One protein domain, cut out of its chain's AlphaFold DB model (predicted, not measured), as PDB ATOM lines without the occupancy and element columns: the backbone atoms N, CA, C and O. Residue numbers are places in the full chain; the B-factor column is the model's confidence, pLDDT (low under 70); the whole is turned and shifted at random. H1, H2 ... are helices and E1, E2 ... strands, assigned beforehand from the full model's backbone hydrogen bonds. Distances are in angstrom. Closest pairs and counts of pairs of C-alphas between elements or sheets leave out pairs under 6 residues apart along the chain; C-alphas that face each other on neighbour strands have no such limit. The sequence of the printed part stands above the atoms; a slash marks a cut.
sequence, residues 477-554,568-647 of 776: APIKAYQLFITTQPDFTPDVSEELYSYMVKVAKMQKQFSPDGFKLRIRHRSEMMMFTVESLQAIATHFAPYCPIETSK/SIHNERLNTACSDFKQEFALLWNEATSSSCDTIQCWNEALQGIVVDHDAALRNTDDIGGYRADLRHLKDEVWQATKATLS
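Overview. This is residues 477 to 554 and 568 to 647 of the 776 residues of an uncharacterized protein of Vibrio scophthalmi (UniProt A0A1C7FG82). A body of helices has the long H4 at its core, with H6 packed along it, the shorter H3 meeting it only at its residues 589 to 593, and H5 crossing H3 and H4; H1 meets H6 near the end of the body that is away from a small two-stranded ribbon, E1 with E2. Beyond this ribbon H2 reaches out as an arm, and the chain folds back from its tip through residues 515 to 528 to E1; this arm makes much of the length. The 158 printed residues hold six named helices and two named strands, in the order H1 H2 E1 H3 H4 H5 E2 H6, and the class is mostly helix. The sheet has the order E1 - E2 and is antiparallel. The whole is only just loose, close to compact, with a radius of gyration of the C-alphas of 18.4 A and spans of 64 by 31 by 24 A.

Along the chain. H1, residues 477 to 487, begins at C-alpha 477 (-29.975, -56.555, -9.822) and is 15.4 A long. H2, residues 498 to 514, is 24.7 A long and ends at C-alpha 514 (-26.905, 4.013, -18.710). E1, residues 529 to 533, measures 13.1 A, and H3, residues 534 to 544, 15.6 A. H4, residues 568 to 593, is 36.1 A long, with a kink of 28 degrees near residue 584. H5, residues 599 to 608, measures 14.4 A, and E2, residues 616 to 620, 13.0 A. H6, residues 625 to 644, is 28.6 A long and ends at C-alpha 644 (-19.148, -55.408, -16.851).

Arrangement. H4 is the hub, touching three helices. It touches H6 at a shallow tilt of 32 degrees, only just short of steep, opposite ways; the closest C-alphas are those of Ala 577 and Leu 634, 5.1 A apart. With residues 589 to 593 alone it touches H3, at a shallow tilt of 5 degrees, opposite ways; the closest C-alphas, of Val 534 and Ala 592, are 6.2 A apart. H5 is about perpendicular to H4, at 78 degrees, and touches its residues 582 to 590 alone, the C-alphas of Ala 586 and Thr 599 being closest at 5.3 A. H5 also touches H3, about perpendicular at 80 degrees, closest at the C-alphas of Gln 538 and Ala 606, 5.0 A. E1 and E2 are antiparallel neighbours, with N 530 and O 619 at 2.8 A and N 532 and O 617 at 2.9 A, within hydrogen-bond range. The closest C-alphas of H4 and E2, those of Ala 592 and Ala 616, are 4.4 A apart. H6 touches H1 with residues 639 to 642 alone, closest at the C-alphas of Pro 478 and Thr 642, 6.0 A. H2 touches no helix. In H1, H2, H3, H4, H5 and H6 every O i to N i+4 pair is within hydrogen-bond range.

Size, cuts and confidence. The two C-alphas farthest apart, those of Phe 514 and Ser 647, are 65.4 A apart. Residues 555 to 567 are not printed, and C-alphas 554 and 568 are 14.4 A apart across this cut, which falls in the link from H3 to H4. Of the links that are printed whole, H2 to E1 is long. The mean pLDDT of the printed part is 83.5; it is under 70 at residues 510 to 511, 513 to 521, 551 to 554, 568 to 569 and 610 to 614.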
ATOM      1  N   ALA A 477     -29.880 -57.679 -10.747       85.56
ATOM      2  CA  ALA A 477     -29.975 -56.555  -9.822       85.56
ATOM      3  C   ALA A 477     -29.214 -55.298 -10.299       85.56
ATOM      4  O   ALA A 477     -29.852 -54.243 -10.338       85.56
ATOM      5  N   PRO A 478     -27.947 -55.366 -10.763       82.75
ATOM      6  CA  PRO A 478     -27.235 -54.200 -11.301       82.75
ATOM      7  C   PRO A 478     -27.929 -53.577 -12.519       82.75
ATOM      8  O   PRO A 478     -28.018 -52.359 -12.640       82.75
ATOM      9  N   ILE A 479     -28.502 -54.405 -13.398       84.50
ATOM     10  CA  ILE A 479     -29.218 -53.940 -14.596       84.50
ATOM     11  C   ILE A 479     -30.504 -53.208 -14.203       84.50
ATOM     12  O   ILE A 479     -30.799 -52.141 -14.740       84.50
ATOM     13  N   LYS A 480     -31.261 -53.757 -13.245       88.12
ATOM     14  CA  LYS A 480     -32.459 -53.102 -12.702       88.12
ATOM     15  C   LYS A 480     -32.113 -51.788 -12.003       88.12
ATOM     16  O   LYS A 480     -32.840 -50.814 -12.173       88.12
ATOM     17  N   ALA A 481     -31.008 -51.750 -11.259       87.50
ATOM     18  CA  ALA A 481     -30.514 -50.533 -10.622       87.50
ATOM     19  C   ALA A 481     -30.138 -49.465 -11.660       87.50
ATOM     20  O   ALA A 481     -30.522 -48.308 -11.511       87.50
ATOM     21  N   TYR A 482     -29.471 -49.849 -12.753       89.94
ATOM     22  CA  TYR A 482     -29.160 -48.939 -13.855       89.94
ATOM     23  C   TYR A 482     -30.411 -48.453 -14.595       89.94
ATOM     24  O   TYR A 482     -30.522 -47.275 -14.927       89.94
ATOM     25  N   GLN A 483     -31.389 -49.333 -14.830       89.94
ATOM     26  CA  GLN A 483     -32.665 -48.936 -15.426       89.94
ATOM     27  C   GLN A 483     -33.366 -47.887 -14.557       89.94
ATOM     28  O   GLN A 483     -33.798 -46.864 -15.085       89.94
ATOM     29  N   LEU A 484     -33.430 -48.112 -13.239       91.00
ATOM     30  CA  LEU A 484     -33.986 -47.144 -12.299       91.00
ATOM     31  C   LEU A 484     -33.220 -45.816 -12.379       91.00
ATOM     32  O   LEU A 484     -33.845 -44.790 -12.621       91.00
ATOM     33  N   PHE A 485     -31.885 -45.866 -12.300       92.19
ATOM     34  CA  PHE A 485     -30.988 -44.712 -12.417       92.19
ATOM     35  C   PHE A 485     -31.251 -43.875 -13.678       92.19
ATOM     36  O   PHE A 485     -31.347 -42.661 -13.608       92.19
ATOM     37  N   ILE A 486     -31.468 -44.480 -14.844       91.69
ATOM     38  CA  ILE A 486     -31.803 -43.690 -16.038       91.69
ATOM     39  C   ILE A 486     -33.219 -43.099 -15.962       91.69
ATOM     40  O   ILE A 486     -33.432 -41.959 -16.372       91.69
ATOM     41  N   THR A 487     -34.197 -43.854 -15.453       89.94
ATOM     42  CA  THR A 487     -35.604 -43.413 -15.428       89.94
ATOM     43  C   THR A 487     -35.916 -42.365 -14.360       89.94
ATOM     44  O   THR A 487     -36.867 -41.608 -14.531       89.94
ATOM     45  N   THR A 488     -35.138 -42.303 -13.278       91.31
ATOM     46  CA  THR A 488     -35.347 -41.383 -12.145       91.31
ATOM     47  C   THR A 488     -34.302 -40.270 -12.104       91.31
ATOM     48  O   THR A 488     -33.923 -39.820 -11.021       91.31
ATOM     49  N   GLN A 489     -33.764 -39.883 -13.262       92.12
ATOM     50  CA  GLN A 489     -32.738 -38.846 -13.341       92.12
ATOM     51  C   GLN A 489     -33.315 -37.461 -12.988       92.12
ATOM     52  O   GLN A 489     -34.345 -37.084 -13.558       92.12
ATOM     53  N   PRO A 490     -32.691 -36.705 -12.065       94.25
ATOM     54  CA  PRO A 490     -33.041 -35.309 -11.835       94.25
ATOM     55  C   PRO A 490     -32.566 -34.439 -13.005       94.25
ATOM     56  O   PRO A 490     -31.815 -34.890 -13.878       94.25
ATOM     57  N   ASP A 491     -32.978 -33.172 -13.009       92.19
ATOM     58  CA  ASP A 491     -32.333 -32.189 -13.870       92.19
ATOM     59  C   ASP A 491     -30.922 -31.908 -13.337       92.19
ATOM     60  O   ASP A 491     -30.744 -31.362 -12.251       92.19
ATOM     61  N   PHE A 492     -29.908 -32.342 -14.084       93.25
ATOM     62  CA  PHE A 492     -28.508 -32.147 -13.707       93.25
ATOM     63  C   PHE A 492     -27.992 -30.743 -14.036       93.25
ATOM     64  O   PHE A 492     -26.882 -30.400 -13.624       93.25
ATOM     65  N   THR A 493     -28.749 -29.975 -14.822       91.69
ATOM     66  CA  THR A 493     -28.417 -28.627 -15.288       91.69
ATOM     67  C   THR A 493     -29.681 -27.763 -15.277       91.69
ATOM     68  O   THR A 493     -30.140 -27.374 -16.350       91.69
ATOM     69  N   PRO A 494     -30.253 -27.493 -14.089       91.38
ATOM     70  CA  PRO A 494     -31.503 -26.753 -13.957       91.38
ATOM     71  C   PRO A 494     -31.392 -25.351 -14.555       91.38
ATOM     72  O   PRO A 494     -30.522 -24.568 -14.164       91.38
ATOM     73  N   ASP A 495     -32.281 -25.034 -15.495       87.38
ATOM     74  CA  ASP A 495     -32.403 -23.689 -16.057       87.38
ATOM     75  C   ASP A 495     -32.916 -22.707 -14.990       87.38
ATOM     76  O   ASP A 495     -33.750 -23.051 -14.148       87.38
ATOM     77  N   VAL A 496     -32.485 -21.446 -15.075       88.25
ATOM     78  CA  VAL A 496     -33.054 -20.338 -14.276       88.25
ATOM     79  C   VAL A 496     -34.574 -20.283 -14.472       88.25
ATOM     80  O   VAL A 496     -35.047 -20.584 -15.567       88.25
ATOM     81  N   SER A 497     -35.370 -19.888 -13.475       87.81
ATOM     82  CA  SER A 497     -36.810 -19.681 -13.695       87.81
ATOM     83  C   SER A 497     -37.062 -18.558 -14.715       87.81
ATOM     84  O   SER A 497     -36.275 -17.618 -14.832       87.81
ATOM     85  N   GLU A 498     -38.149 -18.653 -15.486       86.31
ATOM     86  CA  GLU A 498     -38.477 -17.650 -16.515       86.31
ATOM     87  C   GLU A 498     -38.698 -16.257 -15.903       86.31
ATOM     88  O   GLU A 498     -38.268 -15.248 -16.461       86.31
ATOM     89  N   GLU A 499     -39.323 -16.217 -14.726       84.38
ATOM     90  CA  GLU A 499     -39.589 -14.995 -13.961       84.38
ATOM     91  C   GLU A 499     -38.284 -14.307 -13.544       84.38
ATOM     92  O   GLU A 499     -38.083 -13.126 -13.840       84.38
ATOM     93  N   LEU A 500     -37.353 -15.059 -12.940       84.44
ATOM     94  CA  LEU A 500     -36.063 -14.526 -12.506       84.44
ATOM     95  C   LEU A 500     -35.201 -14.110 -13.703       84.44
ATOM     96  O   LEU A 500     -34.604 -13.037 -13.688       84.44
ATOM     97  N   TYR A 501     -35.176 -14.915 -14.768       86.50
ATOM     98  CA  TYR A 501     -34.459 -14.569 -15.992       86.50
ATOM     99  C   TYR A 501     -34.995 -13.268 -16.609       86.50
ATOM    100  O   TYR A 501     -34.215 -12.373 -16.932       86.50
ATOM    101  N   SER A 502     -36.318 -13.117 -16.708       81.50
ATOM    102  CA  SER A 502     -36.954 -11.902 -17.234       81.50
ATOM    103  C   SER A 502     -36.592 -10.665 -16.412       81.50
ATOM    104  O   SER A 502     -36.275  -9.616 -16.977       81.50
ATOM    105  N   TYR A 503     -36.589 -10.791 -15.082       80.56
ATOM    106  CA  TYR A 503     -36.146  -9.733 -14.178       80.56
ATOM    107  C   TYR A 503     -34.674  -9.356 -14.415       80.56
ATOM    108  O   TYR A 503     -34.368  -8.194 -14.684       80.56
ATOM    109  N   MET A 504     -33.768 -10.340 -14.425       80.75
ATOM    110  CA  MET A 504     -32.340 -10.118 -14.680       80.75
ATOM    111  C   MET A 504     -32.080  -9.455 -16.039       80.75
ATOM    112  O   MET A 504     -31.233  -8.568 -16.149       80.75
ATOM    113  N   VAL A 505     -32.820  -9.849 -17.081       83.19
ATOM    114  CA  VAL A 505     -32.729  -9.247 -18.418       83.19
ATOM    115  C   VAL A 505     -33.167  -7.784 -18.398       83.19
ATOM    116  O   VAL A 505     -32.489  -6.955 -19.005       83.19
ATOM    117  N   LYS A 506     -34.261  -7.443 -17.701       76.88
ATOM    118  CA  LYS A 506     -34.711  -6.046 -17.551       76.88
ATOM    119  C   LYS A 506     -33.631  -5.191 -16.887       76.88
ATOM    120  O   LYS A 506     -33.251  -4.162 -17.445       76.88
ATOM    121  N   VAL A 507     -33.068  -5.664 -15.774       78.19
ATOM    122  CA  VAL A 507     -31.973  -4.979 -15.065       78.19
ATOM    123  C   VAL A 507     -30.738  -4.826 -15.964       78.19
ATOM    124  O   VAL A 507     -30.167  -3.741 -16.065       78.19
ATOM    125  N   ALA A 508     -30.349  -5.875 -16.693       76.62
ATOM    126  CA  ALA A 508     -29.203  -5.824 -17.600       76.62
ATOM    127  C   ALA A 508     -29.420  -4.862 -18.787       76.62
ATOM    128  O   ALA A 508     -28.472  -4.211 -19.231       76.62
ATOM    129  N   LYS A 509     -30.653  -4.742 -19.303       75.81
ATOM    130  CA  LYS A 509     -31.014  -3.763 -20.346       75.81
ATOM    131  C   LYS A 509     -30.904  -2.329 -19.834       75.81
ATOM    132  O   LYS A 509     -30.311  -1.509 -20.533       75.81
ATOM    133  N   MET A 510     -31.391  -2.060 -18.620       69.06
ATOM    134  CA  MET A 510     -31.216  -0.763 -17.953       69.06
ATOM    135  C   MET A 510     -29.726  -0.431 -17.830       69.06
ATOM    136  O   MET A 510     -29.256   0.565 -18.370       69.06
ATOM    137  N   GLN A 511     -28.922  -1.321 -17.245       67.88
ATOM    138  CA  GLN A 511     -27.479  -1.094 -17.097       67.88
ATOM    139  C   GLN A 511     -26.763  -0.862 -18.435       67.88
ATOM    140  O   GLN A 511     -25.842  -0.050 -18.524       67.88
ATOM    141  N   LYS A 512     -27.188  -1.553 -19.496       72.81
ATOM    142  CA  LYS A 512     -26.631  -1.394 -20.842       72.81
ATOM    143  C   LYS A 512     -26.907  -0.020 -21.458       72.81
ATOM    144  O   LYS A 512     -26.084   0.440 -22.248       72.81
ATOM    145  N   GLN A 513     -28.033   0.606 -21.125       65.94
ATOM    146  CA  GLN A 513     -28.398   1.935 -21.619       65.94
ATOM    147  C   GLN A 513     -27.677   3.069 -20.871       65.94
ATOM    148  O   GLN A 513     -27.319   4.049 -21.516       65.94
ATOM    149  N   PHE A 514     -27.409   2.918 -19.567       59.44
ATOM    150  CA  PHE A 514     -26.905   4.013 -18.710       59.44
ATOM    151  C   PHE A 514     -25.456   3.861 -18.238       59.44
ATOM    152  O   PHE A 514     -24.871   4.801 -17.716       59.44
ATOM    153  N   SER A 515     -24.829   2.695 -18.409       58.78
ATOM    154  CA  SER A 515     -23.409   2.560 -18.092       58.78
ATOM    155  C   SER A 515     -22.551   3.042 -19.269       58.78
ATOM    156  O   SER A 515     -22.757   2.579 -20.396       58.78
ATOM    157  N   PRO A 516     -21.506   3.864 -19.044       56.62
ATOM    158  CA  PRO A 516     -20.545   4.225 -20.087       56.62
ATOM    159  C   PRO A 516     -19.804   3.010 -20.675       56.62
ATOM    160  O   PRO A 516     -19.215   3.124 -21.748       56.62
ATOM    161  N   ASP A 517     -19.859   1.842 -20.020       59.62
ATOM    162  CA  ASP A 517     -19.360   0.550 -20.512       59.62
ATOM    163  C   ASP A 517     -20.483  -0.426 -20.938       59.62
ATOM    164  O   ASP A 517     -20.213  -1.572 -21.309       59.62
ATOM    165  N   GLY A 518     -21.744   0.018 -20.946       57.75
ATOM    166  CA  GLY A 518     -22.945  -0.787 -21.192       57.75
ATOM    167  C   GLY A 518     -22.943  -1.544 -22.521       57.75
ATOM    168  O   GLY A 518     -23.420  -2.675 -22.614       57.75
ATOM    169  N   PHE A 519     -22.293  -1.000 -23.553       57.41
ATOM    170  CA  PHE A 519     -22.126  -1.670 -24.847       57.41
ATOM    171  C   PHE A 519     -21.349  -3.000 -24.766       57.41
ATOM    172  O   PHE A 519     -21.480  -3.828 -25.670       57.41
ATOM    173  N   LYS A 520     -20.566  -3.233 -23.699       62.41
ATOM    174  CA  LYS A 520     -19.844  -4.494 -23.455       62.41
ATOM    175  C   LYS A 520     -20.711  -5.564 -22.782       62.41
ATOM    176  O   LYS A 520     -20.333  -6.733 -22.811       62.41
ATOM    177  N   LEU A 521     -21.864  -5.202 -22.210       66.94
ATOM    178  CA  LEU A 521     -22.788  -6.156 -21.596       66.94
ATOM    179  C   LEU A 521     -23.503  -6.982 -22.679       66.94
ATOM    180  O   LEU A 521     -24.336  -6.491 -23.457       66.94
ATOM    181  N   ARG A 522     -23.156  -8.272 -22.726       81.44
ATOM    182  CA  ARG A 522     -23.899  -9.308 -23.446       81.44
ATOM    183  C   ARG A 522     -24.938  -9.897 -22.496       81.44
ATOM    184  O   ARG A 522     -24.574 -10.515 -21.502       81.44
ATOM    185  N   ILE A 523     -26.210  -9.756 -22.853       82.69
ATOM    186  CA  ILE A 523     -27.302 -10.480 -22.201       82.69
ATOM    187  C   ILE A 523     -27.252 -11.918 -22.725       82.69
ATOM    188  O   ILE A 523     -27.289 -12.136 -23.939       82.69
ATOM    189  N   ARG A 524     -27.057 -12.882 -21.825       84.19
ATOM    190  CA  ARG A 524     -27.005 -14.310 -22.160       84.19
ATOM    191  C   ARG A 524     -28.416 -14.849 -22.339       84.19
ATOM    192  O   ARG A 524     -29.336 -14.347 -21.707       84.19
ATOM    193  N   HIS A 525     -28.572 -15.863 -23.186       87.25
ATOM    194  CA  HIS A 525     -29.856 -16.555 -23.300       87.25
ATOM    195  C   HIS A 525     -30.123 -17.388 -22.042       87.25
ATOM    196  O   HIS A 525     -29.184 -17.907 -21.442       87.25
ATOM    197  N   ARG A 526     -31.397 -17.593 -21.689       87.88
ATOM    198  CA  ARG A 526     -31.795 -18.406 -20.526       87.88
ATOM    199  C   ARG A 526     -31.158 -19.798 -20.528       87.88
ATOM    200  O   ARG A 526     -30.605 -20.208 -19.521       87.88
ATOM    201  N   SER A 527     -31.125 -20.465 -21.684       85.50
ATOM    202  CA  SER A 527     -30.495 -21.783 -21.866       85.50
ATOM    203  C   SER A 527     -28.971 -21.799 -21.661       85.50
ATOM    204  O   SER A 527     -28.347 -22.857 -21.695       85.50
ATOM    205  N   GLU A 528     -28.336 -20.629 -21.551       86.88
ATOM    206  CA  GLU A 528     -26.911 -20.493 -21.247       86.88
ATOM    207  C   GLU A 528     -26.654 -20.344 -19.737       86.88
ATOM    208  O   GLU A 528     -25.486 -20.354 -19.339       86.88
ATOM    209  N   MET A 529     -27.699 -20.233 -18.909       88.12
ATOM    210  CA  MET A 529     -27.630 -19.959 -17.472       88.12
ATOM    211  C   MET A 529     -28.287 -21.083 -16.671       88.12
ATOM    212  O   MET A 529     -29.391 -21.519 -16.986       88.12
ATOM    213  N   MET A 530     -27.619 -21.526 -15.613       91.12
ATOM    214  CA  MET A 530     -28.102 -22.583 -14.729       91.12
ATOM    215  C   MET A 530     -28.156 -22.100 -13.292       91.12
ATOM    216  O   MET A 530     -27.268 -21.371 -12.849       91.12
ATOM    217  N   MET A 531     -29.195 -22.522 -12.579       91.62
ATOM    218  CA  MET A 531     -29.462 -22.134 -11.200       91.62
ATOM    219  C   MET A 531     -29.569 -23.380 -10.331       91.62
ATOM    220  O   MET A 531     -30.583 -24.074 -10.333       91.62
ATOM    221  N   PHE A 532     -28.514 -23.661  -9.575       92.62
ATOM    222  CA  PHE A 532     -28.481 -24.792  -8.661       92.62
ATOM    223  C   PHE A 532     -29.029 -24.365  -7.301       92.62
ATOM    224  O   PHE A 532     -28.370 -23.646  -6.552       92.62
ATOM    225  N   THR A 533     -30.238 -24.816  -6.985       90.62
ATOM    226  CA  THR A 533     -30.816 -24.701  -5.640       90.62
ATOM    227  C   THR A 533     -30.335 -25.847  -4.755       90.62
ATOM    228  O   THR A 533     -29.968 -26.918  -5.258       90.62
ATOM    229  N   VAL A 534     -30.414 -25.669  -3.436       90.19
ATOM    230  CA  VAL A 534     -30.135 -26.733  -2.455       90.19
ATOM    231  C   VAL A 534     -30.929 -28.005  -2.774       90.19
ATOM    232  O   VAL A 534     -30.356 -29.090  -2.824       90.19
ATOM    233  N   GLU A 535     -32.221 -27.879  -3.091       89.94
ATOM    234  CA  GLU A 535     -33.087 -29.009  -3.460       89.94
ATOM    235  C   GLU A 535     -32.585 -29.749  -4.708       89.94
ATOM    236  O   GLU A 535     -32.533 -30.982  -4.730       89.94
ATOM    237  N   SER A 536     -32.171 -29.009  -5.745       92.31
ATOM    238  CA  SER A 536     -31.640 -29.608  -6.974       92.31
ATOM    239  C   SER A 536     -30.337 -30.371  -6.715       92.31
ATOM    240  O   SER A 536     -30.175 -31.501  -7.177       92.31
ATOM    241  N   LEU A 537     -29.436 -29.807  -5.904       92.88
ATOM    242  CA  LEU A 537     -28.159 -30.424  -5.558       92.88
ATOM    243  C   LEU A 537     -28.350 -31.659  -4.670       92.88
ATOM    244  O   LEU A 537     -27.706 -32.681  -4.905       92.88
ATOM    245  N   GLN A 538     -29.279 -31.621  -3.713       92.31
ATOM    246  CA  GLN A 538     -29.658 -32.790  -2.910       92.31
ATOM    247  C   GLN A 538     -30.236 -33.911  -3.783       92.31
ATOM    248  O   GLN A 538     -29.880 -35.082  -3.606       92.31
ATOM    249  N   ALA A 539     -31.090 -33.573  -4.756       92.94
ATOM    250  CA  ALA A 539     -31.637 -34.544  -5.700       92.94
ATOM    251  C   ALA A 539     -30.528 -35.193  -6.548       92.94
ATOM    252  O   ALA A 539     -30.508 -36.418  -6.697       92.94
ATOM    253  N   ILE A 540     -29.570 -34.400  -7.043       95.00
ATOM    254  CA  ILE A 540     -28.400 -34.886  -7.791       95.00
ATOM    255  C   ILE A 540     -27.521 -35.792  -6.913       95.00
ATOM    256  O   ILE A 540     -27.178 -36.901  -7.332       95.00
ATOM    257  N   ALA A 541     -27.196 -35.376  -5.686       93.25
ATOM    258  CA  ALA A 541     -26.375 -36.162  -4.767       93.25
ATOM    259  C   ALA A 541     -27.037 -37.504  -4.422       93.25
ATOM    260  O   ALA A 541     -26.420 -38.564  -4.547       93.25
ATOM    261  N   THR A 542     -28.328 -37.477  -4.076       92.12
ATOM    262  CA  THR A 542     -29.121 -38.676  -3.759       92.12
ATOM    263  C   THR A 542     -29.177 -39.643  -4.940       92.12
ATOM    264  O   THR A 542     -29.082 -40.858  -4.758       92.12
ATOM    265  N   HIS A 543     -29.286 -39.116  -6.161       94.19
ATOM    266  CA  HIS A 543     -29.319 -39.912  -7.380       94.19
ATOM    267  C   HIS A 543     -28.021 -40.699  -7.623       94.19
ATOM    268  O   HIS A 543     -28.062 -41.860  -8.036       94.19
ATOM    269  N   PHE A 544     -26.869 -40.086  -7.342       92.94
ATOM    270  CA  PHE A 544     -25.553 -40.707  -7.524       92.94
ATOM    271  C   PHE A 544     -25.041 -41.474  -6.297       92.94
ATOM    272  O   PHE A 544     -24.108 -42.265  -6.436       92.94
ATOM    273  N   ALA A 545     -25.657 -41.315  -5.123       89.12
ATOM    274  CA  ALA A 545     -25.248 -41.970  -3.878       89.12
ATOM    275  C   ALA A 545     -24.991 -43.494  -3.982       89.12
ATOM    276  O   ALA A 545     -24.009 -43.951  -3.392       89.12
ATOM    277  N   PRO A 546     -25.781 -44.296  -4.737       86.69
ATOM    278  CA  PRO A 546     -25.527 -45.735  -4.878       86.69
ATOM    279  C   PRO A 546     -24.204 -46.078  -5.575       86.69
ATOM    280  O   PRO A 546     -23.666 -47.160  -5.353       86.69
ATOM    281  N   TYR A 547     -23.695 -45.178  -6.419       85.12
ATOM    282  CA  TYR A 547     -22.454 -45.358  -7.177       85.12
ATOM    283  C   TYR A 547     -21.287 -44.556  -6.583       85.12
ATOM    284  O   TYR A 547     -20.140 -44.951  -6.751       85.12
ATOM    285  N   CYS A 548     -21.582 -43.481  -5.845       86.69
ATOM    286  CA  CYS A 548     -20.615 -42.608  -5.182       86.69
ATOM    287  C   CYS A 548     -20.866 -42.543  -3.660       86.69
ATOM    288  O   CYS A 548     -21.371 -41.533  -3.155       86.69
ATOM    289  N   PRO A 549     -20.512 -43.595  -2.895       76.12
ATOM    290  CA  PRO A 549     -20.731 -43.629  -1.449       76.12
ATOM    291  C   PRO A 549     -19.871 -42.593  -0.696       76.12
ATOM    292  O   PRO A 549     -18.940 -42.009  -1.250       76.12
ATOM    293  N   ILE A 550     -20.168 -42.389   0.591       70.06
ATOM    294  CA  ILE A 550     -19.610 -41.376   1.527       70.06
ATOM    295  C   ILE A 550     -18.082 -41.505   1.808       70.06
ATOM    296  O   ILE A 550     -17.511 -40.727   2.556       70.06
ATOM    297  N   GLU A 551     -17.384 -42.406   1.115       63.12
ATOM    298  CA  GLU A 551     -16.033 -42.915   1.402       63.12
ATOM    299  C   GLU A 551     -15.904 -43.700   2.715       63.12
ATOM    300  O   GLU A 551     -16.123 -43.219   3.823       63.12
ATOM    301  N   THR A 552     -15.396 -44.922   2.568       39.25
ATOM    302  CA  THR A 552     -14.512 -45.543   3.552       39.25
ATOM    303  C   THR A 552     -13.267 -46.000   2.795       39.25
ATOM    304  O   THR A 552     -13.379 -46.840   1.905       39.25
ATOM    305  N   SER A 553     -12.104 -45.469   3.194       37.81
ATOM    306  CA  SER A 553     -10.725 -45.844   2.815       37.81
ATOM    307  C   SER A 553     -10.263 -45.589   1.370       37.81
ATOM    308  O   SER A 553     -10.892 -45.995   0.400       37.81
ATOM    309  N   LYS A 554      -9.079 -44.962   1.278       38.97
ATOM    310  CA  LYS A 554      -8.224 -44.856   0.087       38.97
ATOM    311  C   LYS A 554      -8.214 -46.165  -0.715       38.97
ATOM    312  O   LYS A 554      -8.225 -47.226  -0.088       38.97
ATOM    313  N   SER A 568     -12.708 -55.186 -10.993       63.78
ATOM    314  CA  SER A 568     -11.861 -54.374 -10.103       63.78
ATOM    315  C   SER A 568     -11.342 -53.109 -10.791       63.78
ATOM    316  O   SER A 568     -11.304 -52.054 -10.167       63.78
ATOM    317  N   ILE A 569     -11.045 -53.192 -12.094       68.94
ATOM    318  CA  ILE A 569     -10.607 -52.051 -12.911       68.94
ATOM    319  C   ILE A 569     -11.758 -51.053 -13.083       68.94
ATOM    320  O   ILE A 569     -11.553 -49.846 -12.973       68.94
ATOM    321  N   HIS A 570     -12.974 -51.545 -13.335       71.88
ATOM    322  CA  HIS A 570     -14.155 -50.688 -13.457       71.88
ATOM    323  C   HIS A 570     -14.516 -49.996 -12.138       71.88
ATOM    324  O   HIS A 570     -14.845 -48.814 -12.148       71.88
ATOM    325  N   ASN A 571     -14.385 -50.686 -11.002       75.00
ATOM    326  CA  ASN A 571     -14.612 -50.075  -9.690       75.00
ATOM    327  C   ASN A 571     -13.586 -48.974  -9.370       75.00
ATOM    328  O   ASN A 571     -13.956 -47.946  -8.811       75.00
ATOM    329  N   GLU A 572     -12.313 -49.153  -9.740       80.25
ATOM    330  CA  GLU A 572     -11.280 -48.121  -9.562       80.25
ATOM    331  C   GLU A 572     -11.601 -46.859 -10.376       80.25
ATOM    332  O   GLU A 572     -11.606 -45.758  -9.828       80.25
ATOM    333  N   ARG A 573     -11.949 -47.017 -11.661       85.38
ATOM    334  CA  ARG A 573     -12.317 -45.888 -12.534       85.38
ATOM    335  C   ARG A 573     -13.570 -45.165 -12.062       85.38
ATOM    336  O   ARG A 573     -13.590 -43.936 -12.059       85.38
ATOM    337  N   LEU A 574     -14.584 -45.914 -11.623       87.62
ATOM    338  CA  LEU A 574     -15.803 -45.346 -11.056       87.62
ATOM    339  C   LEU A 574     -15.497 -44.510  -9.806       87.62
ATOM    340  O   LEU A 574     -16.008 -43.400  -9.682       87.62
ATOM    341  N   ASN A 575     -14.622 -44.993  -8.918       87.06
ATOM    342  CA  ASN A 575     -14.214 -44.245  -7.726       87.06
ATOM    343  C   ASN A 575     -13.491 -42.937  -8.079       87.06
ATOM    344  O   ASN A 575     -13.771 -41.910  -7.462       87.06
ATOM    345  N   THR A 576     -12.602 -42.951  -9.078       88.25
ATOM    346  CA  THR A 576     -11.954 -41.728  -9.574       88.25
ATOM    347  C   THR A 576     -12.984 -40.747 -10.132       88.25
ATOM    348  O   THR A 576     -13.031 -39.608  -9.680       88.25
ATOM    349  N   ALA A 577     -13.880 -41.203 -11.014       91.50
ATOM    350  CA  ALA A 577     -14.924 -40.355 -11.590       91.50
ATOM    351  C   ALA A 577     -15.870 -39.770 -10.523       91.50
ATOM    352  O   ALA A 577     -16.304 -38.625 -10.636       91.50
ATOM    353  N   CYS A 578     -16.171 -40.531  -9.466       92.38
ATOM    354  CA  CYS A 578     -16.922 -40.033  -8.317       92.38
ATOM    355  C   CYS A 578     -16.167 -38.937  -7.556       92.38
ATOM    356  O   CYS A 578     -16.793 -37.979  -7.112       92.38
ATOM    357  N   SER A 579     -14.851 -39.078  -7.366       90.75
ATOM    358  CA  SER A 579     -14.032 -38.078  -6.671       90.75
ATOM    359  C   SER A 579     -13.990 -36.758  -7.446       90.75
ATOM    360  O   SER A 579     -14.298 -35.715  -6.870       90.75
ATOM    361  N   ASP A 580     -13.735 -36.830  -8.756       91.88
ATOM    362  CA  ASP A 580     -13.696 -35.666  -9.651       91.88
ATOM    363  C   ASP A 580     -15.051 -34.937  -9.658       91.88
ATOM    364  O   ASP A 580     -15.137 -33.737  -9.392       91.88
ATOM    365  N   PHE A 581     -16.150 -35.681  -9.831       95.19
ATOM    366  CA  PHE A 581     -17.496 -35.108  -9.802       95.19
ATOM    367  C   PHE A 581     -17.837 -34.455  -8.456       95.19
ATOM    368  O   PHE A 581     -18.414 -33.367  -8.427       95.19
ATOM    369  N   LYS A 582     -17.485 -35.093  -7.329       93.50
ATOM    370  CA  LYS A 582     -17.726 -34.526  -5.994       93.50
ATOM    371  C   LYS A 582     -16.986 -33.206  -5.798       93.50
ATOM    372  O   LYS A 582     -17.513 -32.329  -5.119       93.50
ATOM    373  N   GLN A 583     -15.793 -33.055  -6.370       93.06
ATOM    374  CA  GLN A 583     -15.019 -31.821  -6.270       93.06
ATOM    375  C   GLN A 583     -15.752 -30.650  -6.935       93.06
ATOM    376  O   GLN A 583     -15.938 -29.614  -6.299       93.06
ATOM    377  N   GLU A 584     -16.230 -30.834  -8.166       93.31
ATOM    378  CA  GLU A 584     -17.027 -29.826  -8.877       93.31
ATOM    379  C   GLU A 584     -18.386 -29.584  -8.197       93.31
ATOM    380  O   GLU A 584     -18.830 -28.445  -8.063       93.31
ATOM    381  N   PHE A 585     -19.030 -30.643  -7.694       94.31
ATOM    382  CA  PHE A 585     -20.279 -30.543  -6.934       94.31
ATOM    383  C   PHE A 585     -20.116 -29.709  -5.656       94.31
ATOM    384  O   PHE A 585     -20.974 -28.886  -5.345       94.31
ATOM    385  N   ALA A 586     -19.016 -29.886  -4.920       92.12
ATOM    386  CA  ALA A 586     -18.755 -29.156  -3.681       92.12
ATOM    387  C   ALA A 586     -18.628 -27.642  -3.907       92.12
ATOM    388  O   ALA A 586     -19.059 -26.862  -3.060       92.12
ATOM    389  N   LEU A 587     -18.098 -27.216  -5.061       91.56
ATOM    390  CA  LEU A 587     -18.048 -25.797  -5.429       91.56
ATOM    391  C   LEU A 587     -19.454 -25.205  -5.583       91.56
ATOM    392  O   LEU A 587     -19.710 -24.115  -5.079       91.56
ATOM    393  N   LEU A 588     -20.364 -25.938  -6.235       92.19
ATOM    394  CA  LEU A 588     -21.761 -25.524  -6.399       92.19
ATOM    395  C   LEU A 588     -22.517 -25.539  -5.065       92.19
ATOM    396  O   LEU A 588     -23.309 -24.642  -4.798       92.19
ATOM    397  N   TRP A 589     -22.253 -26.535  -4.217       91.69
ATOM    398  CA  TRP A 589     -22.864 -26.642  -2.894       91.69
ATOM    399  C   TRP A 589     -22.473 -25.480  -1.980       91.69
ATOM    400  O   TRP A 589     -23.350 -24.849  -1.394       91.69
ATOM    401  N   ASN A 590     -21.178 -25.165  -1.896       89.81
ATOM    402  CA  ASN A 590     -20.676 -24.055  -1.082       89.81
ATOM    403  C   ASN A 590     -21.265 -22.711  -1.520       89.81
ATOM    404  O   ASN A 590     -21.594 -21.885  -0.679       89.81
ATOM    405  N   GLU A 591     -21.436 -22.495  -2.823       88.25
ATOM    406  CA  GLU A 591     -22.049 -21.271  -3.343       88.25
ATOM    407  C   GLU A 591     -23.560 -21.206  -3.078       88.25
ATOM    408  O   GLU A 591     -24.068 -20.141  -2.753       88.25
ATOM    409  N   ALA A 592     -24.278 -22.330  -3.168       87.75
ATOM    410  CA  ALA A 592     -25.725 -22.368  -2.935       87.75
ATOM    411  C   ALA A 592     -26.125 -22.348  -1.448       87.75
ATOM    412  O   ALA A 592     -27.288 -22.113  -1.133       87.75
ATOM    413  N   THR A 593     -25.198 -22.647  -0.534       85.25
ATOM    414  CA  THR A 593     -25.480 -22.759   0.913       85.25
ATOM    415  C   THR A 593     -24.648 -21.817   1.773       85.25
ATOM    416  O   THR A 593     -24.777 -21.848   2.995       85.25
ATOM    417  N   SER A 594     -23.731 -21.052   1.170       76.38
ATOM    418  CA  SER A 594     -22.686 -20.292   1.870       76.38
ATOM    419  C   SER A 594     -21.863 -21.129   2.878       76.38
ATOM    420  O   SER A 594     -21.139 -20.582   3.714       76.38
ATOM    421  N   SER A 595     -21.943 -22.466   2.801       75.19
ATOM    422  CA  SER A 595     -21.190 -23.397   3.642       75.19
ATOM    423  C   SER A 595     -19.708 -23.360   3.259       75.19
ATOM    424  O   SER A 595     -19.337 -23.133   2.109       75.19
ATOM    425  N   SER A 596     -18.832 -23.579   4.239       80.56
ATOM    426  CA  SER A 596     -17.386 -23.727   4.025       80.56
ATOM    427  C   SER A 596     -16.965 -25.164   4.312       80.56
ATOM    428  O   SER A 596     -16.139 -25.433   5.186       80.56
ATOM    429  N   CYS A 597     -17.575 -26.108   3.594       85.25
ATOM    430  CA  CYS A 597     -17.265 -27.527   3.710       85.25
ATOM    431  C   CYS A 597     -16.177 -27.957   2.711       85.25
ATOM    432  O   CYS A 597     -15.989 -27.364   1.642       85.25
ATOM    433  N   ASP A 598     -15.430 -29.003   3.075       88.12
ATOM    434  CA  ASP A 598     -14.570 -29.719   2.131       88.12
ATOM    435  C   ASP A 598     -15.394 -30.660   1.229       88.12
ATOM    436  O   ASP A 598     -16.580 -30.886   1.457       88.12
ATOM    437  N   THR A 599     -14.777 -31.233   0.193       88.44
ATOM    438  CA  THR A 599     -15.471 -32.073  -0.799       88.44
ATOM    439  C   THR A 599     -16.287 -33.218  -0.188       88.44
ATOM    440  O   THR A 599     -17.398 -33.500  -0.641       88.44
ATOM    441  N   ILE A 600     -15.756 -33.890   0.837       86.75
ATOM    442  CA  ILE A 600     -16.419 -35.036   1.474       86.75
ATOM    443  C   ILE A 600     -17.557 -34.538   2.362       86.75
ATOM    444  O   ILE A 600     -18.653 -35.101   2.352       86.75
ATOM    445  N   GLN A 601     -17.311 -33.472   3.116       88.25
ATOM    446  CA  GLN A 601     -18.289 -32.865   3.997       88.25
ATOM    447  C   GLN A 601     -19.468 -32.278   3.208       88.25
ATOM    448  O   GLN A 601     -20.602 -32.581   3.560       88.25
ATOM    449  N   CYS A 602     -19.237 -31.561   2.104       90.00
ATOM    450  CA  CYS A 602     -20.311 -31.018   1.262       90.00
ATOM    451  C   CYS A 602     -21.188 -32.118   0.663       90.00
ATOM    452  O   CYS A 602     -22.413 -32.013   0.645       90.00
ATOM    453  N   TRP A 603     -20.572 -33.215   0.212       91.25
ATOM    454  CA  TRP A 603     -21.316 -34.380  -0.259       91.25
ATOM    455  C   TRP A 603     -22.192 -34.983   0.848       91.25
ATOM    456  O   TRP A 603     -23.346 -35.337   0.616       91.25
ATOM    457  N   ASN A 604     -21.663 -35.071   2.069       89.31
ATOM    458  CA  ASN A 604     -22.395 -35.602   3.216       89.31
ATOM    459  C   ASN A 604     -23.526 -34.684   3.676       89.31
ATOM    460  O   ASN A 604     -24.608 -35.182   3.973       89.31
ATOM    461  N   GLU A 605     -23.298 -33.374   3.715       88.62
ATOM    462  CA  GLU A 605     -24.320 -32.368   4.018       88.62
ATOM    463  C   GLU A 605     -25.473 -32.450   3.011       88.62
ATOM    464  O   GLU A 605     -26.635 -32.538   3.418       88.62
ATOM    465  N   ALA A 606     -25.151 -32.552   1.715       90.00
ATOM    466  CA  ALA A 606     -26.134 -32.734   0.653       90.00
ATOM    467  C   ALA A 606     -26.940 -34.034   0.803       90.00
ATOM    468  O   ALA A 606     -28.153 -34.032   0.615       90.00
ATOM    469  N   LEU A 607     -26.307 -35.146   1.187       90.12
ATOM    470  CA  LEU A 607     -27.013 -36.414   1.412       90.12
ATOM    471  C   LEU A 607     -27.853 -36.432   2.695       90.12
ATOM    472  O   LEU A 607     -28.862 -37.134   2.758       90.12
ATOM    473  N   GLN A 608     -27.432 -35.709   3.732       85.81
ATOM    474  CA  GLN A 608     -28.134 -35.643   5.016       85.81
ATOM    475  C   GLN A 608     -29.258 -34.604   5.023       85.81
ATOM    476  O   GLN A 608     -30.090 -34.619   5.929       85.81
ATOM    477  N   GLY A 609     -29.293 -33.718   4.026       74.69
ATOM    478  CA  GLY A 609     -30.273 -32.644   3.943       74.69
ATOM    479  C   GLY A 609     -30.096 -31.588   5.035       74.69
ATOM    480  O   GLY A 609     -31.080 -30.997   5.477       74.69
ATOM    481  N   ILE A 610     -28.865 -31.378   5.516       67.81
ATOM    482  CA  ILE A 610     -28.575 -30.356   6.527       67.81
ATOM    483  C   ILE A 610     -28.590 -29.001   5.819       67.81
ATOM    484  O   ILE A 610     -27.672 -28.680   5.070       67.81
ATOM    485  N   VAL A 611     -29.660 -28.231   6.015       62.28
ATOM    486  CA  VAL A 611     -29.820 -26.905   5.406       62.28
ATOM    487  C   VAL A 611     -29.265 -25.843   6.347       62.28
ATOM    488  O   VAL A 611     -29.709 -25.751   7.493       62.28
ATOM    489  N   VAL A 612     -28.288 -25.072   5.867       58.94
ATOM    490  CA  VAL A 612     -27.658 -23.974   6.619       58.94
ATOM    491  C   VAL A 612     -28.190 -22.615   6.147       58.94
ATOM    492  O   VAL A 612     -28.450 -21.784   7.005       58.94
ATOM    493  N   ASP A 613     -28.476 -22.453   4.845       61.94
ATOM    494  CA  ASP A 613     -29.172 -21.314   4.218       61.94
ATOM    495  C   ASP A 613     -29.760 -21.718   2.842       61.94
ATOM    496  O   ASP A 613     -29.384 -22.759   2.293       61.94
ATOM    497  N   HIS A 614     -30.710 -20.936   2.305       65.19
ATOM    498  CA  HIS A 614     -31.416 -21.208   1.035       65.19
ATOM    499  C   HIS A 614     -31.077 -20.183  -0.058       65.19
ATOM    500  O   HIS A 614     -31.949 -19.433  -0.499       65.19
ATOM    501  N   ASP A 615     -29.835 -20.193  -0.528       74.19
ATOM    502  CA  ASP A 615     -29.451 -19.435  -1.716       74.19
ATOM    503  C   ASP A 615     -29.522 -20.315  -2.977       74.19
ATOM    504  O   ASP A 615     -30.017 -21.452  -2.987       74.19
ATOM    505  N   ALA A 616     -29.046 -19.769  -4.090       81.94
ATOM    506  CA  ALA A 616     -28.874 -20.500  -5.328       81.94
ATOM    507  C   ALA A 616     -27.536 -20.150  -5.973       81.94
ATOM    508  O   ALA A 616     -27.179 -18.980  -6.102       81.94
ATOM    509  N   ALA A 617     -26.827 -21.169  -6.451       85.75
ATOM    510  CA  ALA A 617     -25.621 -20.967  -7.236       85.75
ATOM    511  C   ALA A 617     -26.000 -20.718  -8.700       85.75
ATOM    512  O   ALA A 617     -26.476 -21.620  -9.399       85.75
ATOM    513  N   LEU A 618     -25.797 -19.486  -9.167       86.81
ATOM    514  CA  LEU A 618     -26.064 -19.092 -10.546       86.81
ATOM    515  C   LEU A 618     -24.783 -19.171 -11.380       86.81
ATOM    516  O   LEU A 618     -23.839 -18.412 -11.173       86.81
ATOM    517  N   ARG A 619     -24.758 -20.059 -12.376       88.44
ATOM    518  CA  ARG A 619     -23.580 -20.275 -13.224       88.44
ATOM    519  C   ARG A 619     -23.897 -20.208 -14.705       88.44
ATOM    520  O   ARG A 619     -24.955 -20.641 -15.162       88.44
ATOM    521  N   ASN A 620     -22.934 -19.726 -15.485       85.94
ATOM    522  CA  ASN A 620     -23.027 -19.787 -16.937       85.94
ATOM    523  C   ASN A 620     -22.556 -21.145 -17.454       85.94
ATOM    524  O   ASN A 620     -21.726 -21.824 -16.853       85.94
ATOM    525  N   THR A 621     -23.018 -21.492 -18.650       82.62
ATOM    526  CA  THR A 621     -22.600 -22.699 -19.374       82.62
ATOM    527  C   THR A 621     -21.091 -22.802 -19.568       82.62
ATOM    528  O   THR A 621     -20.551 -23.906 -19.493       82.62
ATOM    529  N   ASP A 622     -20.421 -21.672 -19.787       82.25
ATOM    530  CA  ASP A 622     -18.969 -21.623 -19.970       82.25
ATOM    531  C   ASP A 622     -18.220 -21.948 -18.665       82.25
ATOM    532  O   ASP A 622     -17.160 -22.571 -18.698       82.25
ATOM    533  N   ASP A 623     -18.802 -21.580 -17.518       84.06
ATOM    534  CA  ASP A 623     -18.173 -21.684 -16.197       84.06
ATOM    535  C   ASP A 623     -18.311 -23.091 -15.598       84.06
ATOM    536  O   ASP A 623     -17.491 -23.496 -14.780       84.06
ATOM    537  N   ILE A 624     -19.309 -23.869 -16.033       88.31
ATOM    538  CA  ILE A 624     -19.560 -25.237 -15.541       88.31
ATOM    539  C   ILE A 624     -19.054 -26.332 -16.488       88.31
ATOM    540  O   ILE A 624     -19.532 -27.471 -16.468       88.31
ATOM    541  N   GLY A 625     -18.113 -25.988 -17.371       87.50
ATOM    542  CA  GLY A 625     -17.516 -26.938 -18.307       87.50
ATOM    543  C   GLY A 625     -16.906 -28.160 -17.607       87.50
ATOM    544  O   GLY A 625     -17.103 -29.275 -18.094       87.50
ATOM    545  N   GLY A 626     -16.242 -27.946 -16.461       90.06
ATOM    546  CA  GLY A 626     -15.684 -28.990 -15.587       90.06
ATOM    547  C   GLY A 626     -16.770 -29.930 -15.072       90.06
ATOM    548  O   GLY A 626     -16.848 -31.072 -15.518       90.06
ATOM    549  N   TYR A 627     -17.710 -29.401 -14.284       93.88
ATOM    550  CA  TYR A 627     -18.899 -30.129 -13.826       93.88
ATOM    551  C   TYR A 627     -19.599 -30.954 -14.926       93.88
ATOM    552  O   TYR A 627     -19.878 -32.137 -14.739       93.88
ATOM    553  N   ARG A 628     -19.870 -30.377 -16.110       93.12
ATOM    554  CA  ARG A 628     -20.525 -31.108 -17.217       93.12
ATOM    555  C   ARG A 628     -19.658 -32.232 -17.788       93.12
ATOM    556  O   ARG A 628     -20.202 -33.228 -18.276       93.12
ATOM    557  N   ALA A 629     -18.340 -32.052 -17.820       93.38
ATOM    558  CA  ALA A 629     -17.409 -33.078 -18.271       93.38
ATOM    559  C   ALA A 629     -17.359 -34.238 -17.271       93.38
ATOM    560  O   ALA A 629     -17.556 -35.383 -17.685       93.38
ATOM    561  N   ASP A 630     -17.222 -33.934 -15.981       94.56
ATOM    562  CA  ASP A 630     -17.123 -34.933 -14.915       94.56
ATOM    563  C   ASP A 630     -18.448 -35.664 -14.696       94.56
ATOM    564  O   ASP A 630     -18.465 -36.885 -14.563       94.56
ATOM    565  N   LEU A 631     -19.585 -34.969 -14.809       94.81
ATOM    566  CA  LEU A 631     -20.911 -35.589 -14.837       94.81
ATOM    567  C   LEU A 631     -21.040 -36.601 -15.985       94.81
ATOM    568  O   LEU A 631     -21.570 -37.698 -15.802       94.81
ATOM    569  N   ARG A 632     -20.587 -36.241 -17.195       93.50
ATOM    570  CA  ARG A 632     -20.637 -37.147 -18.353       93.50
ATOM    571  C   ARG A 632     -19.734 -38.358 -18.127       93.50
ATOM    572  O   ARG A 632     -20.179 -39.479 -18.359       93.50
ATOM    573  N   HIS A 633     -18.516 -38.125 -17.646       93.81
ATOM    574  CA  HIS A 633     -17.552 -39.173 -17.331       93.81
ATOM    575  C   HIS A 633     -18.096 -40.139 -16.268       93.81
ATOM    576  O   HIS A 633     -18.095 -41.347 -16.490       93.81
ATOM    577  N   LEU A 634     -18.673 -39.621 -15.180       94.00
ATOM    578  CA  LEU A 634     -19.300 -40.427 -14.136       94.00
ATOM    579  C   LEU A 634     -20.455 -41.276 -14.681       94.00
ATOM    580  O   LEU A 634     -20.521 -42.474 -14.412       94.00
ATOM    581  N   LYS A 635     -21.348 -40.701 -15.498       92.56
ATOM    582  CA  LYS A 635     -22.445 -41.457 -16.134       92.56
ATOM    583  C   LYS A 635     -21.931 -42.570 -17.051       92.56
ATOM    584  O   LYS A 635     -22.540 -43.643 -17.102       92.56
ATOM    585  N   ASP A 636     -20.839 -42.325 -17.770       91.56
ATOM    586  CA  ASP A 636     -20.209 -43.323 -18.632       91.56
ATOM    587  C   ASP A 636     -19.545 -44.441 -17.814       91.56
ATOM    588  O   ASP A 636     -19.730 -45.611 -18.148       91.56
ATOM    589  N   GLU A 637     -18.862 -44.133 -16.710       91.06
ATOM    590  CA  GLU A 637     -18.270 -45.149 -15.827       91.06
ATOM    591  C   GLU A 637     -19.335 -45.960 -15.067       91.06
ATOM    592  O   GLU A 637     -19.219 -47.183 -14.985       91.06
ATOM    593  N   VAL A 638     -20.440 -45.343 -14.623       90.31
ATOM    594  CA  VAL A 638     -21.616 -46.064 -14.083       90.31
ATOM    595  C   VAL A 638     -22.152 -47.069 -15.110       90.31
ATOM    596  O   VAL A 638     -22.482 -48.216 -14.779       90.31
ATOM    597  N   TRP A 639     -22.208 -46.663 -16.382       90.75
ATOM    598  CA  TRP A 639     -22.599 -47.550 -17.470       90.75
ATOM    599  C   TRP A 639     -21.587 -48.683 -17.693       90.75
ATOM    600  O   TRP A 639     -22.001 -49.838 -17.800       90.75
ATOM    601  N   GLN A 640     -20.282 -48.395 -17.739       87.81
ATOM    602  CA  GLN A 640     -19.258 -49.429 -17.927       87.81
ATOM    603  C   GLN A 640     -19.244 -50.438 -16.774       87.81
ATOM    604  O   GLN A 640     -19.190 -51.640 -17.033       87.81
ATOM    605  N   ALA A 641     -19.385 -49.980 -15.528       85.12
ATOM    606  CA  ALA A 641     -19.504 -50.848 -14.360       85.12
ATOM    607  C   ALA A 641     -20.731 -51.770 -14.465       85.12
ATOM    608  O   ALA A 641     -20.613 -52.979 -14.279       85.12
ATOM    609  N   THR A 642     -21.892 -51.233 -14.862       86.75
ATOM    610  CA  THR A 642     -23.111 -52.031 -15.104       86.75
ATOM    611  C   THR A 642     -22.908 -53.037 -16.238       86.75
ATOM    612  O   THR A 642     -23.303 -54.196 -16.146       86.75
ATOM    613  N   LYS A 643     -22.286 -52.616 -17.339       86.06
ATOM    614  CA  LYS A 643     -22.037 -53.478 -18.495       86.06
ATOM    615  C   LYS A 643     -21.082 -54.621 -18.148       86.06
ATOM    616  O   LYS A 643     -21.288 -55.730 -18.637       86.06
ATOM    617  N   ALA A 644     -20.083 -54.382 -17.301       80.31
ATOM    618  CA  ALA A 644     -19.148 -55.408 -16.851       80.31
ATOM    619  C   ALA A 644     -19.857 -56.557 -16.114       80.31
ATOM    620  O   ALA A 644     -19.501 -57.718 -16.306       80.31
ATOM    621  N   THR A 645     -20.944 -56.278 -15.378       80.00
ATOM    622  CA  THR A 645     -21.723 -57.330 -14.696       80.00
ATOM    623  C   THR A 645     -22.465 -58.263 -15.658       80.00
ATOM    624  O   THR A 645     -22.951 -59.312 -15.235       80.00
ATOM    625  N   LEU A 646     -22.566 -57.918 -16.950       78.25
ATOM    626  CA  LEU A 646     -23.147 -58.795 -17.970       78.25
ATOM    627  C   LEU A 646     -22.244 -59.973 -18.317       78.25
ATOM    628  O   LEU A 646     -22.744 -60.933 -18.906       78.25
ATOM    629  N   SER A 647     -20.943 -59.894 -18.037       74.88
ATOM    630  CA  SER A 647     -19.981 -60.969 -18.277       74.88
ATOM    631  C   SER A 647     -19.713 -61.673 -16.946       74.88
ATOM    632  O   SER A 647     -19.038 -61.109 -16.085       74.88
TER     633      SER A 647